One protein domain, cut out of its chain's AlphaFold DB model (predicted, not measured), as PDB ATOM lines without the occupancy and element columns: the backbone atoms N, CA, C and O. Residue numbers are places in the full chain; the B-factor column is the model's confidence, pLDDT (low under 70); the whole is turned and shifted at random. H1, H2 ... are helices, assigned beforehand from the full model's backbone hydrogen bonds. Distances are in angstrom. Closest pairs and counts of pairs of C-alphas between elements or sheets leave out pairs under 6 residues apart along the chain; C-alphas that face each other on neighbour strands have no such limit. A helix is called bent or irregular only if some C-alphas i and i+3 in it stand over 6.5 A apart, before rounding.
ATOM      1  N   ARG A   7      43.474   9.043  -9.454       91.88
ATOM      2  CA  ARG A   7      42.721   9.770 -10.490       91.88
ATOM      3  C   ARG A   7      41.207   9.547 -10.411       91.88
ATOM      4  O   ARG A   7      40.460  10.361 -10.941       91.88
ATOM      5  N   LEU A   8      40.758   8.465  -9.770       92.69
ATOM      6  CA  LEU A   8      39.337   8.152  -9.615       92.69
ATOM      7  C   LEU A   8      38.722   8.781  -8.360       92.69
ATOM      8  O   LEU A   8      37.499   8.851  -8.270       92.69
ATOM      9  N   ARG A   9      39.534   9.293  -7.425       92.19
ATOM     10  CA  ARG A   9      39.047   9.856  -6.154       92.19
ATOM     11  C   ARG A   9      37.989  10.954  -6.317       92.19
ATOM     12  O   ARG A   9      37.016  10.897  -5.573       92.19
ATOM     13  N   PRO A  10      38.082  11.900  -7.277       93.19
ATOM     14  CA  PRO A  10      37.021  12.893  -7.470       93.19
ATOM     15  C   PRO A  10      35.671  12.263  -7.839       93.19
ATOM     16  O   PRO A  10      34.633  12.682  -7.335       93.19
ATOM     17  N   PHE A  11      35.675  11.220  -8.672       92.81
ATOM     18  CA  PHE A  11      34.455  10.504  -9.056       92.81
ATOM     19  C   PHE A  11      33.896   9.683  -7.892       92.81
ATOM     20  O   PHE A  11      32.688   9.679  -7.664       92.81
ATOM     21  N   GLN A  12      34.778   9.034  -7.124       91.12
ATOM     22  CA  GLN A  12      34.398   8.322  -5.904       91.12
ATOM     23  C   GLN A  12      33.770   9.273  -4.885       91.12
ATOM     24  O   GLN A  12      32.717   8.955  -4.343       91.12
ATOM     25  N   LEU A  13      34.368  10.449  -4.676       93.75
ATOM     26  CA  LEU A  13      33.841  11.474  -3.782       93.75
ATOM     27  C   LEU A  13      32.427  11.879  -4.193       93.75
ATOM     28  O   LEU A  13      31.531  11.844  -3.361       93.75
ATOM     29  N   ILE A  14      32.217  12.235  -5.465       93.62
ATOM     30  CA  ILE A  14      30.903  12.680  -5.952       93.62
ATOM     31  C   ILE A  14      29.857  11.577  -5.770       93.62
ATOM     32  O   ILE A  14      28.779  11.850  -5.249       93.62
ATOM     33  N   SER A  15      30.180  10.340  -6.157       92.44
ATOM     34  CA  SER A  15      29.263   9.201  -6.032       92.44
ATOM     35  C   SER A  15      28.862   8.955  -4.573       92.44
ATOM     36  O   SER A  15      27.682   8.983  -4.224       92.44
ATOM     37  N   LEU A  16      29.856   8.820  -3.692       93.75
ATOM     38  CA  LEU A  16      29.631   8.543  -2.274       93.75
ATOM     39  C   LEU A  16      28.972   9.728  -1.550       93.75
ATOM     40  O   LEU A  16      28.217   9.525  -0.606       93.75
ATOM     41  N   PHE A  17      29.205  10.960  -2.007       94.69
ATOM     42  CA  PHE A  17      28.550  12.156  -1.482       94.69
ATOM     43  C   PHE A  17      27.050  12.195  -1.800       94.69
ATOM     44  O   PHE A  17      26.261  12.586  -0.940       94.69
ATOM     45  N   TYR A  18      26.636  11.784  -3.003       93.88
ATOM     46  CA  TYR A  18      25.208  11.671  -3.319       93.88
ATOM     47  C   TYR A  18      24.529  10.612  -2.450       93.88
ATOM     48  O   TYR A  18      23.505  10.910  -1.838       93.88
ATOM     49  N   MET A  19      25.157   9.444  -2.286       93.62
ATOM     50  CA  MET A  19      24.665   8.411  -1.369       93.62
ATOM     51  C   MET A  19      24.569   8.927   0.075       93.62
ATOM     52  O   MET A  19      23.566   8.717   0.748       93.62
ATOM     53  N   MET A  20      25.573   9.679   0.542       95.31
ATOM     54  CA  MET A  20      25.562  10.272   1.884       95.31
ATOM     55  C   MET A  20      24.353  11.185   2.110       95.31
ATOM     56  O   MET A  20      23.732  11.142   3.172       95.31
ATOM     57  N   LYS A  21      23.994  12.005   1.115       94.06
ATOM     58  CA  LYS A  21      22.816  12.877   1.204       94.06
ATOM     59  C   LYS A  21      21.528  12.079   1.352       94.06
ATOM     60  O   LYS A  21      20.718  12.417   2.213       94.06
ATOM     61  N   GLU A  22      21.364  11.023   0.562       92.75
ATOM     62  CA  GLU A  22      20.202  10.133   0.651       92.75
ATOM     63  C   GLU A  22      20.128   9.452   2.022       92.75
ATOM     64  O   GLU A  22      19.060   9.373   2.624       92.75
ATOM     65  N   TYR A  23      21.268   9.038   2.576       93.56
ATOM     66  CA  TYR A  23      21.340   8.415   3.898       93.56
ATOM     67  C   TYR A  23      20.954   9.368   5.033       93.56
ATOM     68  O   TYR A  23      20.223   8.984   5.958       93.56
ATOM     69  N   ILE A  24      21.411  10.622   4.965       93.31
ATOM     70  CA  ILE A  24      21.026  11.668   5.920       93.31
ATOM     71  C   ILE A  24      19.526  11.953   5.795       93.31
ATOM     72  O   ILE A  24      18.829  12.034   6.813       93.31
ATOM     73  N   GLU A  25      18.999  12.059   4.574       91.81
ATOM     74  CA  GLU A  25      17.573  12.289   4.341       91.81
ATOM     75  C   GLU A  25      16.719  11.132   4.871       91.81
ATOM     76  O   GLU A  25      15.782  11.373   5.633       91.81
ATOM     77  N   ALA A  26      17.084   9.881   4.584       87.38
ATOM     78  CA  ALA A  26      16.396   8.694   5.095       87.38
ATOM     79  C   ALA A  26      16.343   8.661   6.632       87.38
ATOM     80  O   ALA A  26      15.372   8.202   7.229       87.38
ATOM     81  N   SER A  27      17.365   9.206   7.292       85.38
ATOM     82  CA  SER A  27      17.474   9.191   8.754       85.38
ATOM     83  C   SER A  27      16.759  10.357   9.444       85.38
ATOM     84  O   SER A  27      16.423  10.253  10.631       85.38
ATOM     85  N   THR A  28      16.551  11.473   8.733       88.06
ATOM     86  CA  THR A  28      16.114  12.758   9.314       88.06
ATOM     87  C   THR A  28      14.821  13.322   8.721       88.06
ATOM     88  O   THR A  28      14.212  14.205   9.331       88.06
ATOM     89  N   SER A  29      14.376  12.824   7.565       89.69
ATOM     90  CA  SER A  29      13.175  13.296   6.880       89.69
ATOM     91  C   SER A  29      11.915  12.999   7.686       89.69
ATOM     92  O   SER A  29      11.663  11.865   8.096       89.69
ATOM     93  N   LYS A  30      11.068  14.021   7.855       84.19
ATOM     94  CA  LYS A  30       9.765  13.883   8.525       84.19
ATOM     95  C   LYS A  30       8.843  12.903   7.803       84.19
ATOM     96  O   LYS A  30       8.113  12.182   8.464       84.19
ATOM     97  N   LYS A  31       8.914  12.854   6.466       81.56
ATOM     98  CA  LYS A  31       8.124  11.906   5.668       81.56
ATOM     99  C   LYS A  31       8.523  10.470   5.991       81.56
ATOM    100  O   LYS A  31       7.667   9.631   6.213       81.56
ATOM    101  N   VAL A  32       9.824  10.189   6.080       80.38
ATOM    102  CA  VAL A  32      10.299   8.838   6.416       80.38
ATOM    103  C   VAL A  32       9.901   8.463   7.843       80.38
ATOM    104  O   VAL A  32       9.446   7.350   8.070       80.38
ATOM    105  N   GLN A  33       9.974   9.409   8.783       80.31
ATOM    106  CA  GLN A  33       9.515   9.206  10.164       80.31
ATOM    107  C   GLN A  33       8.007   8.947  10.291       80.31
ATOM    108  O   GLN A  33       7.584   8.352  11.276       80.31
ATOM    109  N   GLU A  34       7.204   9.386   9.321       77.81
ATOM    110  CA  GLU A  34       5.755   9.172   9.305       77.81
ATOM    111  C   GLU A  34       5.376   7.756   8.851       77.81
ATOM    112  O   GLU A  34       4.451   7.164   9.399       77.81
ATOM    113  N   TYR A  35       6.093   7.201   7.870       76.12
ATOM    114  CA  TYR A  35       5.730   5.921   7.251       76.12
ATOM    115  C   TYR A  35       6.568   4.731   7.731       76.12
ATOM    116  O   TYR A  35       6.088   3.597   7.694       76.12
ATOM    117  N   ALA A  36       7.810   4.953   8.169       75.31
ATOM    118  CA  ALA A  36       8.703   3.875   8.573       75.31
ATOM    119  C   ALA A  36       8.641   3.624  10.093       75.31
ATOM    120  O   ALA A  36       8.713   4.567  10.884       75.31
ATOM    121  N   PRO A  37       8.590   2.355  10.541       76.75
ATOM    122  CA  PRO A  37       8.688   2.032  11.959       76.75
ATOM    123  C   PRO A  37       9.982   2.568  12.585       76.75
ATOM    124  O   PRO A  37      11.069   2.419  12.024       76.75
ATOM    125  N   GLN A  38       9.894   3.106  13.805       80.56
ATOM    126  CA  GLN A  38      11.027   3.757  14.481       80.56
ATOM    127  C   GLN A  38      12.273   2.868  14.600       80.56
ATOM    128  O   GLN A  38      13.401   3.353  14.513       80.56
ATOM    129  N   PHE A  39      12.094   1.560  14.794       79.44
ATOM    130  CA  PHE A  39      13.234   0.655  14.879       79.44
ATOM    131  C   PHE A  39      13.950   0.504  13.531       79.44
ATOM    132  O   PHE A  39      15.171   0.433  13.536       79.44
ATOM    133  N   VAL A  40      13.241   0.524  12.393       84.06
ATOM    134  CA  VAL A  40      13.849   0.483  11.047       84.06
ATOM    135  C   VAL A  40      14.718   1.705  10.840       84.06
ATOM    136  O   VAL A  40      15.875   1.576  10.455       84.06
ATOM    137  N   ILE A  41      14.178   2.878  11.176       88.88
ATOM    138  CA  ILE A  41      14.905   4.147  11.102       88.88
ATOM    139  C   ILE A  41      16.166   4.072  11.965       88.88
ATOM    140  O   ILE A  41      17.242   4.450  11.517       88.88
ATOM    141  N   SER A  42      16.055   3.530  13.181       90.31
ATOM    142  CA  SER A  42      17.196   3.354  14.082       90.31
ATOM    143  C   SER A  42      18.264   2.414  13.502       90.31
ATOM    144  O   SER A  42      19.439   2.776  13.459       90.31
ATOM    145  N   LYS A  43      17.882   1.234  12.987       91.81
ATOM    146  CA  LYS A  43      18.831   0.279  12.383       91.81
ATOM    147  C   LYS A  43      19.484   0.843  11.119       91.81
ATOM    148  O   LYS A  43      20.698   0.732  10.968       91.81
ATOM    149  N   ASN A  44      18.705   1.486  10.250       91.94
ATOM    150  CA  ASN A  44      19.206   2.144   9.046       91.94
ATOM    151  C   ASN A  44      20.206   3.253   9.401       91.94
ATOM    152  O   ASN A  44      21.305   3.286   8.854       91.94
ATOM    153  N   ARG A  45      19.887   4.089  10.396       94.62
ATOM    154  CA  ARG A  45      20.790   5.136  10.886       94.62
ATOM    155  C   ARG A  45      22.103   4.569  11.419       94.62
ATOM    156  O   ARG A  45      23.152   5.116  11.104       94.62
ATOM    157  N   ILE A  46      22.067   3.475  12.187       96.31
ATOM    158  CA  ILE A  46      23.283   2.801  12.677       96.31
ATOM    159  C   ILE A  46      24.181   2.385  11.507       96.31
ATOM    160  O   ILE A  46      25.374   2.674  11.530       96.31
ATOM    161  N   LEU A  47      23.623   1.739  10.478       94.94
ATOM    162  CA  LEU A  47      24.391   1.294   9.310       94.94
ATOM    163  C   LEU A  47      24.941   2.481   8.501       94.94
ATOM    164  O   LEU A  47      26.109   2.482   8.119       94.94
ATOM    165  N   ASN A  48      24.143   3.533   8.314       95.88
ATOM    166  CA  ASN A  48      24.578   4.737   7.605       95.88
ATOM    167  C   ASN A  48      25.669   5.511   8.361       95.88
ATOM    168  O   ASN A  48      26.540   6.113   7.740       95.88
ATOM    169  N   LEU A  49      25.668   5.477   9.698       97.00
ATOM    170  CA  LEU A  49      26.733   6.071  10.509       97.00
ATOM    171  C   LEU A  49      28.080   5.375  10.288       97.00
ATOM    172  O   LEU A  49      29.104   6.052  10.264       97.00
ATOM    173  N   VAL A  50      28.094   4.052  10.090       96.12
ATOM    174  CA  VAL A  50      29.320   3.320   9.724       96.12
ATOM    175  C   VAL A  50      29.867   3.853   8.399       96.12
ATOM    176  O   VAL A  50      31.060   4.133   8.278       96.12
ATOM    177  N   PHE A  51      28.984   4.071   7.420       95.00
ATOM    178  CA  PHE A  51      29.355   4.684   6.147       95.00
ATOM    179  C   PHE A  51      29.861   6.126   6.317       95.00
ATOM    180  O   PHE A  51      30.854   6.497   5.697       95.00
ATOM    181  N   ALA A  52      29.243   6.926   7.191       96.62
ATOM    182  CA  ALA A  52      29.695   8.281   7.516       96.62
ATOM    183  C   ALA A  52      31.109   8.309   8.109       96.62
ATOM    184  O   ALA A  52      31.918   9.144   7.705       96.62
ATOM    185  N   MET A  53      31.434   7.369   9.001       96.12
ATOM    186  CA  MET A  53      32.783   7.232   9.560       96.12
ATOM    187  C   MET A  53      33.802   6.862   8.476       96.12
ATOM    188  O   MET A  53      34.843   7.506   8.374       96.12
ATOM    189  N   GLN A  54      33.469   5.898   7.609       94.31
ATOM    190  CA  GLN A  54      34.324   5.528   6.479       94.31
ATOM    191  C   GLN A  54      34.542   6.702   5.516       94.31
ATOM    192  O   GLN A  54      35.653   6.929   5.041       94.31
ATOM    193  N   PHE A  55      33.488   7.459   5.212       95.19
ATOM    194  CA  PHE A  55      33.569   8.629   4.343       95.19
ATOM    195  C   PHE A  55      34.459   9.724   4.948       95.19
ATOM    196  O   PHE A  55      35.273  10.313   4.234       95.19
ATOM    197  N   GLY A  56      34.344   9.950   6.259       94.81
ATOM    198  CA  GLY A  56      35.189  10.876   7.008       94.81
ATOM    199  C   GLY A  56      36.666  10.507   6.954       94.81
ATOM    200  O   GLY A  56      37.486  11.370   6.658       94.81
ATOM    201  N   GLU A  57      37.007   9.232   7.141       93.06
ATOM    202  CA  GLU A  57      38.394   8.755   7.035       93.06
ATOM    203  C   GLU A  57      38.953   8.870   5.607       93.06
ATOM    204  O   GLU A  57      40.114   9.229   5.419       93.06
ATOM    205  N   LEU A  58      38.139   8.612   4.577       92.31
ATOM    206  CA  LEU A  58      38.595   8.680   3.183       92.31
ATOM    207  C   LEU A  58      38.756  10.117   2.671       92.31
ATOM    208  O   LEU A  58      39.689  10.400   1.920       92.31
ATOM    209  N   PHE A  59      37.846  11.026   3.022       93.81
ATOM    210  CA  PHE A  59      37.770  12.355   2.397       93.81
ATOM    211  C   PHE A  59      37.948  13.523   3.369       93.81
ATOM    212  O   PHE A  59      37.915  14.672   2.930       93.81
ATOM    213  N   CYS A  60      38.155  13.254   4.660       92.12
ATOM    214  CA  CYS A  60      38.274  14.256   5.723       92.12
ATOM    215  C   CYS A  60      37.024  15.142   5.877       92.12
ATOM    216  O   CYS A  60      37.131  16.317   6.233       92.12
ATOM    217  N   ILE A  61      35.837  14.595   5.591       93.88
ATOM    218  CA  ILE A  61      34.550  15.292   5.715       93.88
ATOM    219  C   ILE A  61      33.662  14.515   6.690       93.88
ATOM    220  O   ILE A  61      33.250  13.394   6.398       93.88
ATOM    221  N   ASP A  62      33.357  15.120   7.835       94.50
ATOM    222  CA  ASP A  62      32.568  14.491   8.894       94.50
ATOM    223  C   ASP A  62      31.072  14.815   8.759       94.50
ATOM    224  O   ASP A  62      30.666  15.974   8.843       94.50
ATOM    225  N   TYR A  63      30.262  13.768   8.585       95.44
ATOM    226  CA  TYR A  63      28.797  13.828   8.525       95.44
ATOM    227  C   TYR A  63      28.110  13.155   9.720       95.44
ATOM    228  O   TYR A  63      26.883  13.089   9.759       95.44
ATOM    229  N   VAL A  64      28.853  12.652  10.709       94.75
ATOM    230  CA  VAL A  64      28.300  11.848  11.816       94.75
ATOM    231  C   VAL A  64      27.194  12.599  12.566       94.75
ATOM    232  O   VAL A  64      26.154  12.022  12.886       94.75
ATOM    233  N   ASN A  65      27.375  13.901  12.798       93.69
ATOM    234  CA  ASN A  65      26.403  14.723  13.523       93.69
ATOM    235  C   ASN A  65      25.120  15.009  12.720       93.69
ATOM    236  O   ASN A  65      24.066  15.253  13.316       93.69
ATOM    237  N   ASP A  66      25.167  14.922  11.389       94.69
ATOM    238  CA  ASP A  66      24.036  15.264  10.519       94.69
ATOM    239  C   ASP A  66      22.914  14.218  10.583       94.69
ATOM    240  O   ASP A  66      21.750  14.530  10.330       94.69
ATOM    241  N   PHE A  67      23.230  12.998  11.027       92.75
ATOM    242  CA  PHE A  67      22.266  11.911  11.224       92.75
ATOM    243  C   PHE A  67      21.351  12.091  12.442       92.75
ATOM    244  O   PHE A  67      20.359  11.367  12.559       92.75
ATOM    245  N   LYS A  68      21.658  13.030  13.352       90.69
ATOM    246  CA  LYS A  68      20.887  13.289  14.589       90.69
ATOM    247  C   LYS A  68      20.623  12.019  15.416       90.69
ATOM    248  O   LYS A  68      19.537  11.840  15.971       90.69
ATOM    249  N   SER A  69      21.605  11.120  15.469       90.31
ATOM    250  CA  SER A  69      21.522   9.860  16.210       90.31
ATOM    251  C   SER A  69      21.609  10.060  17.718       90.31
ATOM    252  O   SER A  69      22.224  11.014  18.197       90.31
ATOM    253  N   ASN A  70      21.072   9.107  18.476       92.75
ATOM    254  CA  ASN A  70      21.294   9.061  19.920       92.75
ATOM    255  C   ASN A  70      22.662   8.425  20.273       92.75
ATOM    256  O   ASN A  70      23.369   7.889  19.417       92.75
ATOM    257  N   ALA A  71      23.042   8.490  21.552       93.44
ATOM    258  CA  ALA A  71      24.337   7.996  22.025       93.44
ATOM    259  C   ALA A  71      24.503   6.470  21.893       93.44
ATOM    260  O   ALA A  71      25.615   5.996  21.660       93.44
ATOM    261  N   GLU A  72      23.421   5.698  22.026       93.12
ATOM    262  CA  GLU A  72      23.457   4.238  21.889       93.12
ATOM    263  C   GLU A  72      23.663   3.820  20.432       93.12
ATOM    264  O   GLU A  72      24.533   2.999  20.146       93.12
ATOM    265  N   GLU A  73      22.927   4.438  19.504       94.62
ATOM    266  CA  GLU A  73      23.081   4.248  18.058       94.62
ATOM    267  C   GLU A  73      24.516   4.555  17.622       94.62
ATOM    268  O   GLU A  73      25.152   3.742  16.949       94.62
ATOM    269  N   LEU A  74      25.058   5.689  18.078       96.06
ATOM    270  CA  LEU A  74      26.429   6.086  17.776       96.06
ATOM    271  C   LEU A  74      27.453   5.103  18.353       96.06
ATOM    272  O   LEU A  74      28.450   4.798  17.699       96.06
ATOM    273  N   LYS A  75      27.222   4.583  19.563       97.00
ATOM    274  CA  LYS A  75      28.092   3.573  20.178       97.00
ATOM    275  C   LYS A  75      28.101   2.274  19.369       97.00
ATOM    276  O   LYS A  75      29.173   1.718  19.148       97.00
ATOM    277  N   ILE A  76      26.936   1.802  18.923       96.62
ATOM    278  CA  ILE A  76      26.831   0.589  18.096       96.62
ATOM    279  C   ILE A  76      27.524   0.803  16.748       96.62
ATOM    280  O   ILE A  76      28.294  -0.054  16.326       96.62
ATOM    281  N   ALA A  77      27.303   1.948  16.099       97.25
ATOM    282  CA  ALA A  77      27.943   2.265  14.825       97.25
ATOM    283  C   ALA A  77      29.475   2.331  14.943       97.25
ATOM    284  O   ALA A  77      30.174   1.814  14.077       97.25
ATOM    285  N   LYS A  78      30.007   2.900  16.034       96.88
ATOM    286  CA  LYS A  78      31.456   2.917  16.297       96.88
ATOM    287  C   LYS A  78      32.032   1.514  16.463       96.88
ATOM    288  O   LYS A  78      33.051   1.215  15.862       96.88
ATOM    289  N   ASP A  79      31.356   0.646  17.214       96.81
ATOM    290  CA  ASP A  79      31.769  -0.755  17.380       96.81
ATOM    291  C   ASP A  79      31.744  -1.516  16.039       96.81
ATOM    292  O   ASP A  79      32.681  -2.235  15.702       96.81
ATOM    293  N   PHE A  80      30.719  -1.298  15.211       96.44
ATOM    294  CA  PHE A  80      30.688  -1.838  13.847       96.44
ATOM    295  C   PHE A  80      31.847  -1.323  13.000       96.44
ATOM    296  O   PHE A  80      32.524  -2.109  12.339       96.44
ATOM    297  N   TYR A  81      32.129  -0.028  13.064       95.44
ATOM    298  CA  TYR A  81      33.244   0.551  12.333       95.44
ATOM    299  C   TYR A  81      34.600  -0.003  12.797       95.44
ATOM    300  O   TYR A  81      35.433  -0.367  11.970       95.44
ATOM    301  N   GLU A  82      34.808  -0.182  14.102       94.06
ATOM    302  CA  GLU A  82      36.008  -0.826  14.647       94.06
ATOM    303  C   GLU A  82      36.152  -2.284  14.180       94.06
ATOM    304  O   GLU A  82      37.247  -2.710  13.805       94.06
ATOM    305  N   GLN A  83      35.058  -3.052  14.149       91.69
ATOM    306  CA  GLN A  83      35.060  -4.412  13.596       91.69
ATOM    307  C   GLN A  83      35.458  -4.413  12.119       91.69
ATOM    308  O   GLN A  83      36.299  -5.217  11.718       91.69
ATOM    309  N   PHE A  84      34.914  -3.485  11.332       90.81
ATOM    310  CA  PHE A  84      35.275  -3.311   9.928       90.81
ATOM    311  C   PHE A  84      36.763  -2.969   9.749       90.81
ATOM    312  O   PHE A  84      37.449  -3.587   8.935       90.81
ATOM    313  N   LEU A  85      37.311  -2.054  10.552       89.50
ATOM    314  CA  LEU A  85      38.739  -1.719  10.507       89.50
ATOM    315  C   LEU A  85      39.634  -2.913  10.865       89.50
ATOM    316  O   LEU A  85      40.716  -3.076  10.298       89.50
ATOM    317  N   ASN A  86      39.192  -3.765  11.793       87.12
ATOM    318  CA  ASN A  86      39.932  -4.965  12.171       87.12
ATOM    319  C   ASN A  86      39.933  -6.033  11.067       87.12
ATOM    320  O   ASN A  86      40.947  -6.710  10.913       87.12
ATOM    321  N   LEU A  87      38.890  -6.111  10.234       80.62
ATOM    322  CA  LEU A  87      38.898  -6.957   9.032       80.62
ATOM    323  C   LEU A  87      39.958  -6.532   8.021       80.62
ATOM    324  O   LEU A  87      40.554  -7.369   7.363       80.62
ATOM    325  N   GLY A  88      40.288  -5.242   7.924       64.31
ATOM    326  CA  GLY A  88      41.369  -4.793   7.038       64.31
ATOM    327  C   GLY A  88      42.727  -5.469   7.315       64.31
ATOM    328  O   GLY A  88      43.582  -5.507   6.424       64.31
ATOM    329  N   LYS A  89      42.917  -6.011   8.530       70.75
ATOM    330  CA  LYS A  89      44.131  -6.712   8.977       70.75
ATOM    331  C   LYS A  89      44.127  -8.199   8.613       70.75
ATOM    332  O   LYS A  89      45.185  -8.737   8.299       70.75
ATOM    333  N   GLU A  90      42.962  -8.840   8.624       64.31
ATOM    334  CA  GLU A  90      42.772 -10.256   8.306       64.31
ATOM    335  C   GLU A  90      41.992 -10.359   6.994       64.31
ATOM    336  O   GLU A  90      40.815 -10.033   6.945       64.31
ATOM    337  N   LYS A  91      42.641 -10.810   5.913       67.81
ATOM    338  CA  LYS A  91      42.024 -10.890   4.576       67.81
ATOM    339  C   LYS A  91      41.716 -12.322   4.111       67.81
ATOM    340  O   LYS A  91      42.133 -12.669   3.003       67.81
ATOM    341  N   PRO A  92      41.084 -13.192   4.918       71.56
ATOM    342  CA  PRO A  92      40.535 -14.415   4.363       71.56
ATOM    343  C   PRO A  92      39.332 -14.068   3.479       71.56
ATOM    344  O   PRO A  92      38.585 -13.128   3.750       71.56
ATOM    345  N   GLU A  93      39.181 -14.814   2.393       74.75
ATOM    346  CA  GLU A  93      38.079 -14.653   1.448       74.75
ATOM    347  C   GLU A  93      36.732 -14.897   2.151       74.75
ATOM    348  O   GLU A  93      36.603 -15.820   2.954       74.75
ATOM    349  N   GLY A  94      35.736 -14.050   1.874       74.94
ATOM    350  CA  GLY A  94      34.363 -14.218   2.364       74.94
ATOM    351  C   GLY A  94      34.096 -13.742   3.796       74.94
ATOM    352  O   GLY A  94      32.974 -13.869   4.282       74.94
ATOM    353  N   ILE A  95      35.074 -13.147   4.482       82.31
ATOM    354  CA  ILE A  95      34.893 -12.665   5.862       82.31
ATOM    355  C   ILE A  95      33.878 -11.511   5.975       82.31
ATOM    356  O   ILE A  95      33.283 -11.282   7.034       82.31
ATOM    357  N   GLU A  96      33.646 -10.788   4.879       83.06
ATOM    358  CA  GLU A  96      32.633  -9.741   4.772       83.06
ATOM    359  C   GLU A  96      31.219 -10.304   4.974       83.06
ATOM    360  O   GLU A  96      30.383  -9.658   5.610       83.06
ATOM    361  N   TYR A  97      30.961 -11.533   4.517       85.94
ATOM    362  CA  TYR A  97      29.676 -12.210   4.689       85.94
ATOM    363  C   TYR A  97      29.388 -12.509   6.164       85.94
ATOM    364  O   TYR A  97      28.302 -12.206   6.672       85.94
ATOM    365  N   ASP A  98      30.392 -13.007   6.887       85.62
ATOM    366  CA  ASP A  98      30.310 -13.241   8.329       85.62
ATOM    367  C   ASP A  98      30.126 -11.941   9.116       85.62
ATOM    368  O   ASP A  98      29.443 -11.909  10.145       85.62
ATOM    369  N   LEU A  99      30.742 -10.844   8.668       89.06
ATOM    370  CA  LEU A  99      30.537  -9.530   9.272       89.06
ATOM    371  C   LEU A  99      29.084  -9.079   9.124       89.06
ATOM    372  O   LEU A  99      28.456  -8.729  10.124       89.06
ATOM    373  N   ILE A 100      28.544  -9.131   7.904       88.75
ATOM    374  CA  ILE A 100      27.169  -8.713   7.611       88.75
ATOM    375  C   ILE A 100      26.179  -9.545   8.434       88.75
ATOM    376  O   ILE A 100      25.301  -8.978   9.087       88.75
ATOM    377  N   GLN A 101      26.356 -10.869   8.506       85.75
ATOM    378  CA  GLN A 101      25.511 -11.727   9.345       85.75
ATOM    379  C   GLN A 101      25.608 -11.386  10.837       85.75
ATOM    380  O   GLN A 101      24.592 -11.360  11.535       85.75
ATOM    381  N   ARG A 102      26.812 -11.120  11.360       89.62
ATOM    382  CA  ARG A 102      26.996 -10.728  12.769       89.62
ATOM    383  C   ARG A 102      26.313  -9.403  13.078       89.62
ATOM    384  O   ARG A 102      25.641  -9.290  14.107       89.62
ATOM    385  N   TRP A 103      26.459  -8.416  12.198       94.06
ATOM    386  CA  TRP A 103      25.791  -7.125  12.347       94.06
ATOM    387  C   TRP A 103      24.280  -7.294  12.309       94.06
ATOM    388  O   TRP A 103      23.591  -6.778  13.186       94.06
ATOM    389  N   ALA A 104      23.774  -8.090  11.370       87.25
ATOM    390  CA  ALA A 104      22.356  -8.373  11.252       87.25
ATOM    391  C   ALA A 104      21.781  -9.045  12.503       87.25
ATOM    392  O   ALA A 104      20.789  -8.562  13.043       87.25
ATOM    393  N   LYS A 105      22.447 -10.077  13.036       84.50
ATOM    394  CA  LYS A 105      22.049 -10.746  14.287       84.50
ATOM    395  C   LYS A 105      22.029  -9.779  15.465       84.50
ATOM    396  O   LYS A 105      21.070  -9.747  16.232       84.50
ATOM    397  N   ARG A 106      23.055  -8.933  15.596       88.62
ATOM    398  CA  ARG A 106      23.114  -7.930  16.671       88.62
ATOM    399  C   ARG A 106      22.028  -6.868  16.537       88.62
ATOM    400  O   ARG A 106      21.492  -6.389  17.534       88.62
ATOM    401  N   LEU A 107      21.713  -6.478  15.309       87.69
ATOM    402  CA  LEU A 107      20.621  -5.562  15.028       87.69
ATOM    403  C   LEU A 107      19.249  -6.250  15.079       87.69
ATOM    404  O   LEU A 107      18.260  -5.519  15.097       87.69
ATOM    405  N   GLN A 108      19.198  -7.584  15.187       80.88
ATOM    406  CA  GLN A 108      17.999  -8.423  15.096       80.88
ATOM    407  C   GLN A 108      17.248  -8.195  13.778       80.88
ATOM    408  O   GLN A 108      16.050  -7.933  13.781       80.88
ATOM    409  N   ILE A 109      17.977  -8.210  12.660       80.25
ATOM    410  CA  ILE A 109      17.465  -8.031  11.289       80.25
ATOM    411  C   ILE A 109      17.982  -9.115  10.331       80.25
ATOM    412  O   ILE A 109      17.895  -8.967   9.118       80.25
ATOM    413  N   ASP A 110      18.540 -10.200  10.860       75.00
ATOM    414  CA  ASP A 110      19.083 -11.329  10.095       75.00
ATOM    415  C   ASP A 110      18.028 -12.093   9.289       75.00
ATOM    416  O   ASP A 110      18.368 -12.765   8.331       75.00
ATOM    417  N   TYR A 111      16.747 -11.927   9.610       67.31
ATOM    418  CA  TYR A 111      15.641 -12.467   8.818       67.31
ATOM    419  C   TYR A 111      15.333 -11.660   7.542       67.31
ATOM    420  O   TYR A 111      14.550 -12.132   6.721       67.31
ATOM    421  N   LEU A 112      15.906 -10.456   7.372       69.12
ATOM    422  CA  LEU A 112      15.656  -9.603   6.198       69.12
ATOM    423  C   LEU A 112      16.357 -10.104   4.928       69.12
ATOM    424  O   LEU A 112      16.050  -9.627   3.837       69.12
ATOM    425  N   PHE A 113      17.332 -11.000   5.058       75.44
ATOM    426  CA  PHE A 113      18.107 -11.509   3.934       75.44
ATOM    427  C   PHE A 113      18.595 -12.926   4.212       75.44
ATOM    428  O   PHE A 113      18.717 -13.339   5.360       75.44
ATOM    429  N   ASN A 114      18.948 -13.635   3.147       70.88
ATOM    430  CA  ASN A 114      19.695 -14.882   3.212       70.88
ATOM    431  C   ASN A 114      20.911 -14.760   2.297       70.88
ATOM    432  O   ASN A 114      20.835 -14.109   1.254       70.88
TER     433      ASN A 114
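AT A GLANCE: This is residues 7 to 114 of the 245 residues of an uncharacterized protein of Leptospira yanagawae serovar Saopaulo str. Sao Paulo = ATCC 700523 (UniProt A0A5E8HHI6). Helix H3 runs through the middle of this domain, with H1 running back along one side of it and H5 crossing it obliquely on another; H6 folds back beside H5 with few contacts. H2 sits at the turn from H1 into H3, the short H4 packs on both H1 and H3, and the loop of residues 88 to 94 sticks out. The printed part has 108 residues, with six named helices in the order H1 to H6 and no named strand, and its class is all helix. It is compact, with a radius of gyration of the C-alphas of 14.6 A and spans of 42 by 35 by 26 A.

HOW THE PARTS SIT: Start with H1, residues 7 to 28, and look across to H3, residues 38 to 59, the hub, which touches three helices. H1 and H3 touch at a shallow tilt of 24 degrees, opposite ways; their closest C-alphas, of Ser 27 and Arg 45, are 5.7 A apart. Between them in the chain comes H2, residues 30 to 35, close but not clearly touching H1, with the closest C-alphas, of Ala 26 and Val 32, 6.2 A apart. Next find H4, residues 64 to 67: it touches H3 at residues 45 to 53 alone, where the closest C-alphas, of Ala 52 and Val 64, are 5.8 A apart. H4 touches H1 at residues 24 to 28 alone, with the closest C-alphas, of Ile 24 and Phe 67, 5.5 A apart. H5, residues 71 to 87, touches H3 at a steep tilt of 50 degrees, the same way; the closest C-alphas, of Ile 46 and Ala 77, are 5.2 A apart. H6, residues 95 to 107, forms a helical hairpin with H5 at a shallow tilt of 16 degrees, opposite ways. These two only just touch, with 3 pairs of C-alphas within 8 A, and H5 does so with residues 80 to 87 alone; the closest C-alphas are those of Phe 80 and Trp 103, 7.4 A apart. H1 is apart from H5 and H6. In H2, H3, H5 and H6 every O i to N i+4 pair is within hydrogen-bond range, in H1 17 of 18 are, and H4 is too short for such a pair.

IN THESE COORDINATES: Find C-alpha 7 at (42.721, 9.770, -10.490); from there H1 runs 33.3 A to C-alpha 28. H1 is irregular, with C-alphas 7 and 10 7.2 A apart. H3 runs 30.6 A from C-alpha 38 at (11.027, 3.757, 14.481), and H5 runs 24.6 A. H6 runs 18.4 A to C-alpha 107 at (20.621, -5.562, 15.028).

THE WHOLE: The C-alphas farthest apart, of Glu 34 and Pro 92, are 42.3 A apart. The printed part has no cut and no long link; the link from H5 to H6, 7 residues, is short but not tight. Look for pLDDT under 70 at residues 88, 90 to 91 and 111 to 112.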